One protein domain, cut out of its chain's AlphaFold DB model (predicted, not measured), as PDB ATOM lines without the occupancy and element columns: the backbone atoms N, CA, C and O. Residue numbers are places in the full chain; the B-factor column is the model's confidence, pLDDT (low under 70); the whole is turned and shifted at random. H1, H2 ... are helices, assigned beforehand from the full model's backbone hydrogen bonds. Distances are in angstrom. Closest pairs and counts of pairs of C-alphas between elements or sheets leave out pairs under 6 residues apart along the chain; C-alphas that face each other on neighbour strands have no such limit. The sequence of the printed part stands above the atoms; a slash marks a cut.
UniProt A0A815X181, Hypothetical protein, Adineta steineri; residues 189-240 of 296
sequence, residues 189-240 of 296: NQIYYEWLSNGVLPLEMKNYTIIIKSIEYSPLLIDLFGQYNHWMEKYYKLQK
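What this domain is: This is residues 189 to 240 of the 296 residues of the protein "Hypothetical protein" of Adineta steineri (UniProt A0A815X181). Three short helices with few contacts among them: H2 has H1 beside its beginning, and H3 lies near H2 after a long loop, which sticks out at residues 214 to 218 and folds back. The printed part has 52 residues, with H1, H2 and H3 in that order and no named strand; the class is all helix. It is compact, radius of gyration of the C-alphas 11.1 A, rounded, spanning 26 by 22 by 21 A.

How they stand to each other: Start with H2, residues 202 to 213. H1, residues 189 to 197, only just touches it, with 3 pairs of C-alphas within 8 A; the closest are those of Trp 195 and Met 205, 7.4 A apart. H2 touches H1 with residues 202 to 205 alone. They run opposite ways at a steep tilt of 51 degrees. H3, residues 227 to 236, is near H2 and apart from H1. Every O i to N i+4 pair is within hydrogen-bond range in H1 and H3, and 7 of 8 in H2.

Where its parts are: Find C-alpha 202 at (183.491, 148.070, 209.950); H2 runs 16.7 A to C-alpha 213. H1 starts at (183.899, 154.156, 198.163) and covers 12.3 A; H3 covers 14.2 A, ending at (186.990, 135.598, 195.094).

The domain as a whole: The C-alphas farthest apart, of Asn 189 and Lys 240, are 29.3 A apart. The printed part has no cut. The link H1 to H2 is tight, H2 to H3 long. Mean pLDDT of the printed part is 70.5; residues 189 to 193, 212 to 218, 229 and 235 to 240 are under 70.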
ATOM      1  N   ASN A 189     185.144 154.465 197.461       56.56
ATOM      2  CA  ASN A 189     183.899 154.156 198.163       56.56
ATOM      3  C   ASN A 189     183.072 153.002 197.597       56.56
ATOM      4  O   ASN A 189     182.155 152.551 198.273       56.56
ATOM      5  N   GLN A 190     183.343 152.497 196.398       60.50
ATOM      6  CA  GLN A 190     182.458 151.476 195.824       60.50
ATOM      7  C   GLN A 190     182.538 150.143 196.586       60.50
ATOM      8  O   GLN A 190     181.510 149.557 196.911       60.50
ATOM      9  N   ILE A 191     183.751 149.738 196.968       64.19
ATOM     10  CA  ILE A 191     184.017 148.482 197.685       64.19
ATOM     11  C   ILE A 191     183.497 148.551 199.132       64.19
ATOM     12  O   ILE A 191     182.942 147.585 199.645       64.19
ATOM     13  N   TYR A 192     183.606 149.715 199.780       69.06
ATOM     14  CA  TYR A 192     183.129 149.909 201.153       69.06
ATOM     15  C   TYR A 192     181.601 149.760 201.266       69.06
ATOM     16  O   TYR A 192     181.110 149.034 202.132       69.06
ATOM     17  N   TYR A 193     180.835 150.389 200.364       67.62
ATOM     18  CA  TYR A 193     179.371 150.258 200.347       67.62
ATOM     19  C   TYR A 193     178.905 148.871 199.901       67.62
ATOM     20  O   TYR A 193     177.894 148.366 200.398       67.62
ATOM     21  N   GLU A 194     179.645 148.221 199.005       73.62
ATOM     22  CA  GLU A 194     179.396 146.824 198.667       73.62
ATOM     23  C   GLU A 194     179.543 145.931 199.907       73.62
ATOM     24  O   GLU A 194     178.670 145.114 200.176       73.62
ATOM     25  N   TRP A 195     180.567 146.122 200.735       79.44
ATOM     26  CA  TRP A 195     180.738 145.316 201.947       79.44
ATOM     27  C   TRP A 195     179.666 145.593 203.005       79.44
ATOM     28  O   TRP A 195     179.102 144.650 203.560       79.44
ATOM     29  N   LEU A 196     179.310 146.861 203.225       77.94
ATOM     30  CA  LEU A 196     178.242 147.238 204.160       77.94
ATOM     31  C   LEU A 196     176.878 146.681 203.742       77.94
ATOM     32  O   LEU A 196     176.165 146.119 204.570       77.94
ATOM     33  N   SER A 197     176.526 146.777 202.456       77.69
ATOM     34  CA  SER A 197     175.275 146.201 201.935       77.69
ATOM     35  C   SER A 197     175.235 144.672 202.018       77.69
ATOM     36  O   SER A 197     174.156 144.086 202.033       77.69
ATOM     37  N   ASN A 198     176.397 144.026 202.135       75.00
ATOM     38  CA  ASN A 198     176.527 142.590 202.347       75.00
ATOM     39  C   ASN A 198     176.667 142.197 203.828       75.00
ATOM     40  O   ASN A 198     176.939 141.033 204.116       75.00
ATOM     41  N   GLY A 199     176.436 143.134 204.756       80.06
ATOM     42  CA  GLY A 199     176.389 142.868 206.196       80.06
ATOM     43  C   GLY A 199     177.754 142.792 206.878       80.06
ATOM     44  O   GLY A 199     177.822 142.352 208.021       80.06
ATOM     45  N   VAL A 200     178.828 143.214 206.207       79.00
ATOM     46  CA  VAL A 200     180.171 143.245 206.795       79.00
ATOM     47  C   VAL A 200     180.284 144.411 207.775       79.00
ATOM     48  O   VAL A 200     180.015 145.562 207.423       79.00
ATOM     49  N   LEU A 201     180.737 144.136 208.995       79.75
ATOM     50  CA  LEU A 201     180.934 145.149 210.026       79.75
ATOM     51  C   LEU A 201     182.229 145.949 209.785       79.75
ATOM     52  O   LEU A 201     183.224 145.394 209.318       79.75
ATOM     53  N   PRO A 202     182.301 147.237 210.177       76.38
ATOM     54  CA  PRO A 202     183.491 148.070 209.950       76.38
ATOM     55  C   PRO A 202     184.807 147.484 210.493       76.38
ATOM     56  O   PRO A 202     185.869 147.674 209.899       76.38
ATOM     57  N   LEU A 203     184.750 146.747 211.609       71.88
ATOM     58  CA  LEU A 203     185.920 146.075 212.183       71.88
ATOM     59  C   LEU A 203     186.433 144.939 211.278       71.88
ATOM     60  O   LEU A 203     187.640 144.773 211.121       71.88
ATOM     61  N   GLU A 204     185.522 144.206 210.639       76.56
ATOM     62  CA  GLU A 204     185.827 143.116 209.706       76.56
ATOM     63  C   GLU A 204     186.392 143.661 208.394       76.56
ATOM     64  O   GLU A 204     187.354 143.115 207.860       76.56
ATOM     65  N   MET A 205     185.891 144.809 207.924       77.69
ATOM     66  CA  MET A 205     186.413 145.479 206.724       77.69
ATOM     67  C   MET A 205     187.900 145.811 206.833       77.69
ATOM     68  O   MET A 205     188.635 145.727 205.847       77.69
ATOM     69  N   LYS A 206     188.369 146.179 208.032       75.81
ATOM     70  CA  LYS A 206     189.792 146.434 208.277       75.81
ATOM     71  C   LYS A 206     190.615 145.159 208.087       75.81
ATOM     72  O   LYS A 206     191.654 145.208 207.430       75.81
ATOM     73  N   ASN A 207     190.125 144.031 208.596       75.31
ATOM     74  CA  ASN A 207     190.768 142.728 208.435       75.31
ATOM     75  C   ASN A 207     190.750 142.276 206.964       75.31
ATOM     76  O   ASN A 207     191.789 141.886 206.438       75.31
ATOM     77  N   TYR A 208     189.623 142.435 206.262       76.06
ATOM     78  CA  TYR A 208     189.513 142.150 204.825       76.06
ATOM     79  C   TYR A 208     190.441 143.014 203.971       76.06
ATOM     80  O   TYR A 208     191.089 142.522 203.049       76.06
ATOM     81  N   THR A 209     190.585 144.294 204.311       73.88
ATOM     82  CA  THR A 209     191.504 145.199 203.610       73.88
ATOM     83  C   THR A 209     192.959 144.767 203.770       73.88
ATOM     84  O   THR A 209     193.732 144.875 202.820       73.88
ATOM     85  N   ILE A 210     193.342 144.279 204.956       73.31
ATOM     86  CA  ILE A 210     194.683 143.731 205.188       73.31
ATOM     87  C   ILE A 210     194.894 142.520 204.279       73.31
ATOM     88  O   ILE A 210     195.870 142.506 203.540       73.31
ATOM     89  N   ILE A 211     193.941 141.583 204.235       70.62
ATOM     90  CA  ILE A 211     194.024 140.383 203.387       70.62
ATOM     91  C   ILE A 211     194.245 140.733 201.917       70.62
ATOM     92  O   ILE A 211     195.150 140.197 201.285       70.62
ATOM     93  N   ILE A 212     193.454 141.664 201.384       67.25
ATOM     94  CA  ILE A 212     193.540 142.071 199.975       67.25
ATOM     95  C   ILE A 212     194.887 142.734 199.663       67.25
ATOM     96  O   ILE A 212     195.424 142.568 198.571       67.25
ATOM     97  N   LYS A 213     195.438 143.503 200.609       67.50
ATOM     98  CA  LYS A 213     196.718 144.206 200.435       67.50
ATOM     99  C   LYS A 213     197.935 143.321 200.691       67.50
ATOM    100  O   LYS A 213     199.030 143.665 200.252       67.50
ATOM    101  N   SER A 214     197.756 142.193 201.368       67.31
ATOM    102  CA  SER A 214     198.794 141.221 201.708       67.31
ATOM    103  C   SER A 214     199.184 140.341 200.510       67.31
ATOM    104  O   SER A 214     199.181 139.118 200.588       67.31
ATOM    105  N   ILE A 215     199.542 140.972 199.387       57.16
ATOM    106  CA  ILE A 215     199.965 140.287 198.154       57.16
ATOM    107  C   ILE A 215     201.380 139.697 198.319       57.16
ATOM    108  O   ILE A 215     201.710 138.689 197.703       57.16
ATOM    109  N   GLU A 216     202.213 140.299 199.176       52.78
ATOM    110  CA  GLU A 216     203.600 139.864 199.413       52.78
ATOM    111  C   GLU A 216     203.746 138.775 200.487       52.78
ATOM    112  O   GLU A 216     204.719 138.025 200.463       52.78
ATOM    113  N   TYR A 217     202.794 138.653 201.417       65.25
ATOM    114  CA  TYR A 217     202.848 137.677 202.512       65.25
ATOM    115  C   TYR A 217     201.455 137.132 202.795       65.25
ATOM    116  O   TYR A 217     200.563 137.905 203.128       65.25
ATOM    117  N   SER A 218     201.270 135.812 202.725       66.56
ATOM    118  CA  SER A 218     199.989 135.181 203.056       66.56
ATOM    119  C   SER A 218     199.616 135.461 204.521       66.56
ATOM    120  O   SER A 218     200.333 135.019 205.423       66.56
ATOM    121  N   PRO A 219     198.524 136.200 204.792       72.31
ATOM    122  CA  PRO A 219     198.131 136.524 206.154       72.31
ATOM    123  C   PRO A 219     197.601 135.271 206.854       72.31
ATOM    124  O   PRO A 219     196.809 134.517 206.287       72.31
ATOM    125  N   LEU A 220     198.002 135.062 208.109       72.31
ATOM    126  CA  LEU A 220     197.379 134.050 208.956       72.31
ATOM    127  C   LEU A 220     196.020 134.575 209.432       72.31
ATOM    128  O   LEU A 220     195.956 135.609 210.098       72.31
ATOM    129  N   LEU A 221     194.947 133.855 209.107       71.50
ATOM    130  CA  LEU A 221     193.586 134.202 209.506       71.50
ATOM    131  C   LEU A 221     193.084 133.247 210.579       71.50
ATOM    132  O   LEU A 221     193.140 132.031 210.419       71.50
ATOM    133  N   ILE A 222     192.579 133.819 211.670       73.00
ATOM    134  CA  ILE A 222     191.898 133.081 212.730       73.00
ATOM    135  C   ILE A 222     190.412 133.411 212.608       73.00
ATOM    136  O   ILE A 222     189.970 134.469 213.050       73.00
ATOM    137  N   ASP A 223     189.657 132.513 211.981       76.06
ATOM    138  CA  ASP A 223     188.214 132.646 211.775       76.06
ATOM    139  C   ASP A 223     187.465 131.592 212.596       76.06
ATOM    140  O   ASP A 223     187.212 130.478 212.144       76.06
ATOM    141  N   LEU A 224     187.127 131.944 213.837       73.00
ATOM    142  CA  LEU A 224     186.461 131.035 214.777       73.00
ATOM    143  C   LEU A 224     185.011 130.708 214.385       73.00
ATOM    144  O   LEU A 224     184.460 129.728 214.880       73.00
ATOM    145  N   PHE A 225     184.392 131.526 213.529       75.56
ATOM    146  CA  PHE A 225     182.965 131.439 213.204       75.56
ATOM    147  C   PHE A 225     182.693 131.138 211.723       75.56
ATOM    148  O   PHE A 225     181.533 131.077 211.321       75.56
ATOM    149  N   GLY A 226     183.734 130.949 210.908       73.69
ATOM    150  CA  GLY A 226     183.626 130.623 209.480       73.69
ATOM    151  C   GLY A 226     183.104 131.765 208.599       73.69
ATOM    152  O   GLY A 226     182.789 131.543 207.427       73.69
ATOM    153  N   GLN A 227     182.976 132.979 209.141       74.31
ATOM    154  CA  GLN A 227     182.383 134.121 208.442       74.31
ATOM    155  C   GLN A 227     183.320 134.674 207.359       74.31
ATOM    156  O   GLN A 227     182.857 135.078 206.290       74.31
ATOM    157  N   TYR A 228     184.634 134.619 207.594       72.06
ATOM    158  CA  TYR A 228     185.651 135.062 206.639       72.06
ATOM    159  C   TYR A 228     185.727 134.105 205.453       72.06
ATOM    160  O   TYR A 228     185.793 134.554 204.308       72.06
ATOM    161  N   ASN A 229     185.674 132.795 205.708       69.31
ATOM    162  CA  ASN A 229     185.688 131.785 204.647       69.31
ATOM    163  C   ASN A 229     184.483 131.941 203.714       69.31
ATOM    164  O   ASN A 229     184.648 131.996 202.496       69.31
ATOM    165  N   HIS A 230     183.286 132.111 204.283       72.19
ATOM    166  CA  HIS A 230     182.071 132.327 203.501       72.19
ATOM    167  C   HIS A 230     182.145 133.598 202.641       72.19
ATOM    168  O   HIS A 230     181.753 133.602 201.472       72.19
ATOM    169  N   TRP A 231     182.684 134.683 203.204       76.56
ATOM    170  CA  TRP A 231     182.891 135.928 202.473       76.56
ATOM    171  C   TRP A 231     183.912 135.761 201.332       76.56
ATOM    172  O   TRP A 231     183.629 136.130 200.192       76.56
ATOM    173  N   MET A 232     185.062 135.131 201.588       70.75
ATOM    174  CA  MET A 232     186.101 134.895 200.577       70.75
ATOM    175  C   MET A 232     185.609 134.021 199.414       70.75
ATOM    176  O   MET A 232     185.875 134.338 198.253       70.75
ATOM    177  N   GLU A 233     184.851 132.959 199.698       73.75
ATOM    178  CA  GLU A 233     184.237 132.103 198.671       73.75
ATOM    179  C   GLU A 233     183.276 132.892 197.774       73.75
ATOM    180  O   GLU A 233     183.323 132.771 196.545       73.75
ATOM    181  N   LYS A 234     182.444 133.747 198.382       73.56
ATOM    182  CA  LYS A 234     181.453 134.567 197.677       73.56
ATOM    183  C   LYS A 234     182.095 135.562 196.707       73.56
ATOM    184  O   LYS A 234     181.583 135.733 195.600       73.56
ATOM    185  N   TYR A 235     183.189 136.214 197.104       68.50
ATOM    186  CA  TYR A 235     183.788 137.309 196.328       68.50
ATOM    187  C   TYR A 235     184.921 136.880 195.397       68.50
ATOM    188  O   TYR A 235     185.030 137.409 194.291       68.50
ATOM    189  N   TYR A 236     185.752 135.923 195.807       66.19
ATOM    190  CA  TYR A 236     186.990 135.598 195.094       66.19
ATOM    191  C   TYR A 236     186.952 134.262 194.346       66.19
ATOM    192  O   TYR A 236     187.943 133.916 193.705       66.19
ATOM    193  N   LYS A 237     185.823 133.527 194.377       61.47
ATOM    194  CA  LYS A 237     185.663 132.202 193.734       61.47
ATOM    195  C   LYS A 237     186.882 131.300 193.963       61.47
ATOM    196  O   LYS A 237     187.375 130.657 193.034       61.47
ATOM    197  N   LEU A 238     187.418 131.321 195.181       59.47
ATOM    198  CA  LEU A 238     188.653 130.612 195.487       59.47
ATOM    199  C   LEU A 238     188.433 129.112 195.303       59.47
ATOM    200  O   LEU A 238     187.420 128.564 195.735       59.47
ATOM    201  N   GLN A 239     189.390 128.445 194.657       53.97
ATOM    202  CA  GLN A 239     189.435 126.990 194.683       53.97
ATOM    203  C   GLN A 239     189.746 126.559 196.112       53.97
ATOM    204  O   GLN A 239     190.820 126.843 196.642       53.97
ATOM    205  N   LYS A 240     188.782 125.891 196.740       54.72
ATOM    206  CA  LYS A 240     188.962 125.300 198.057       54.72
ATOM    207  C   LYS A 240     189.919 124.117 197.924       54.72
ATOM    208  O   LYS A 240     189.627 123.160 197.210       54.72
TER     209      LYS A 240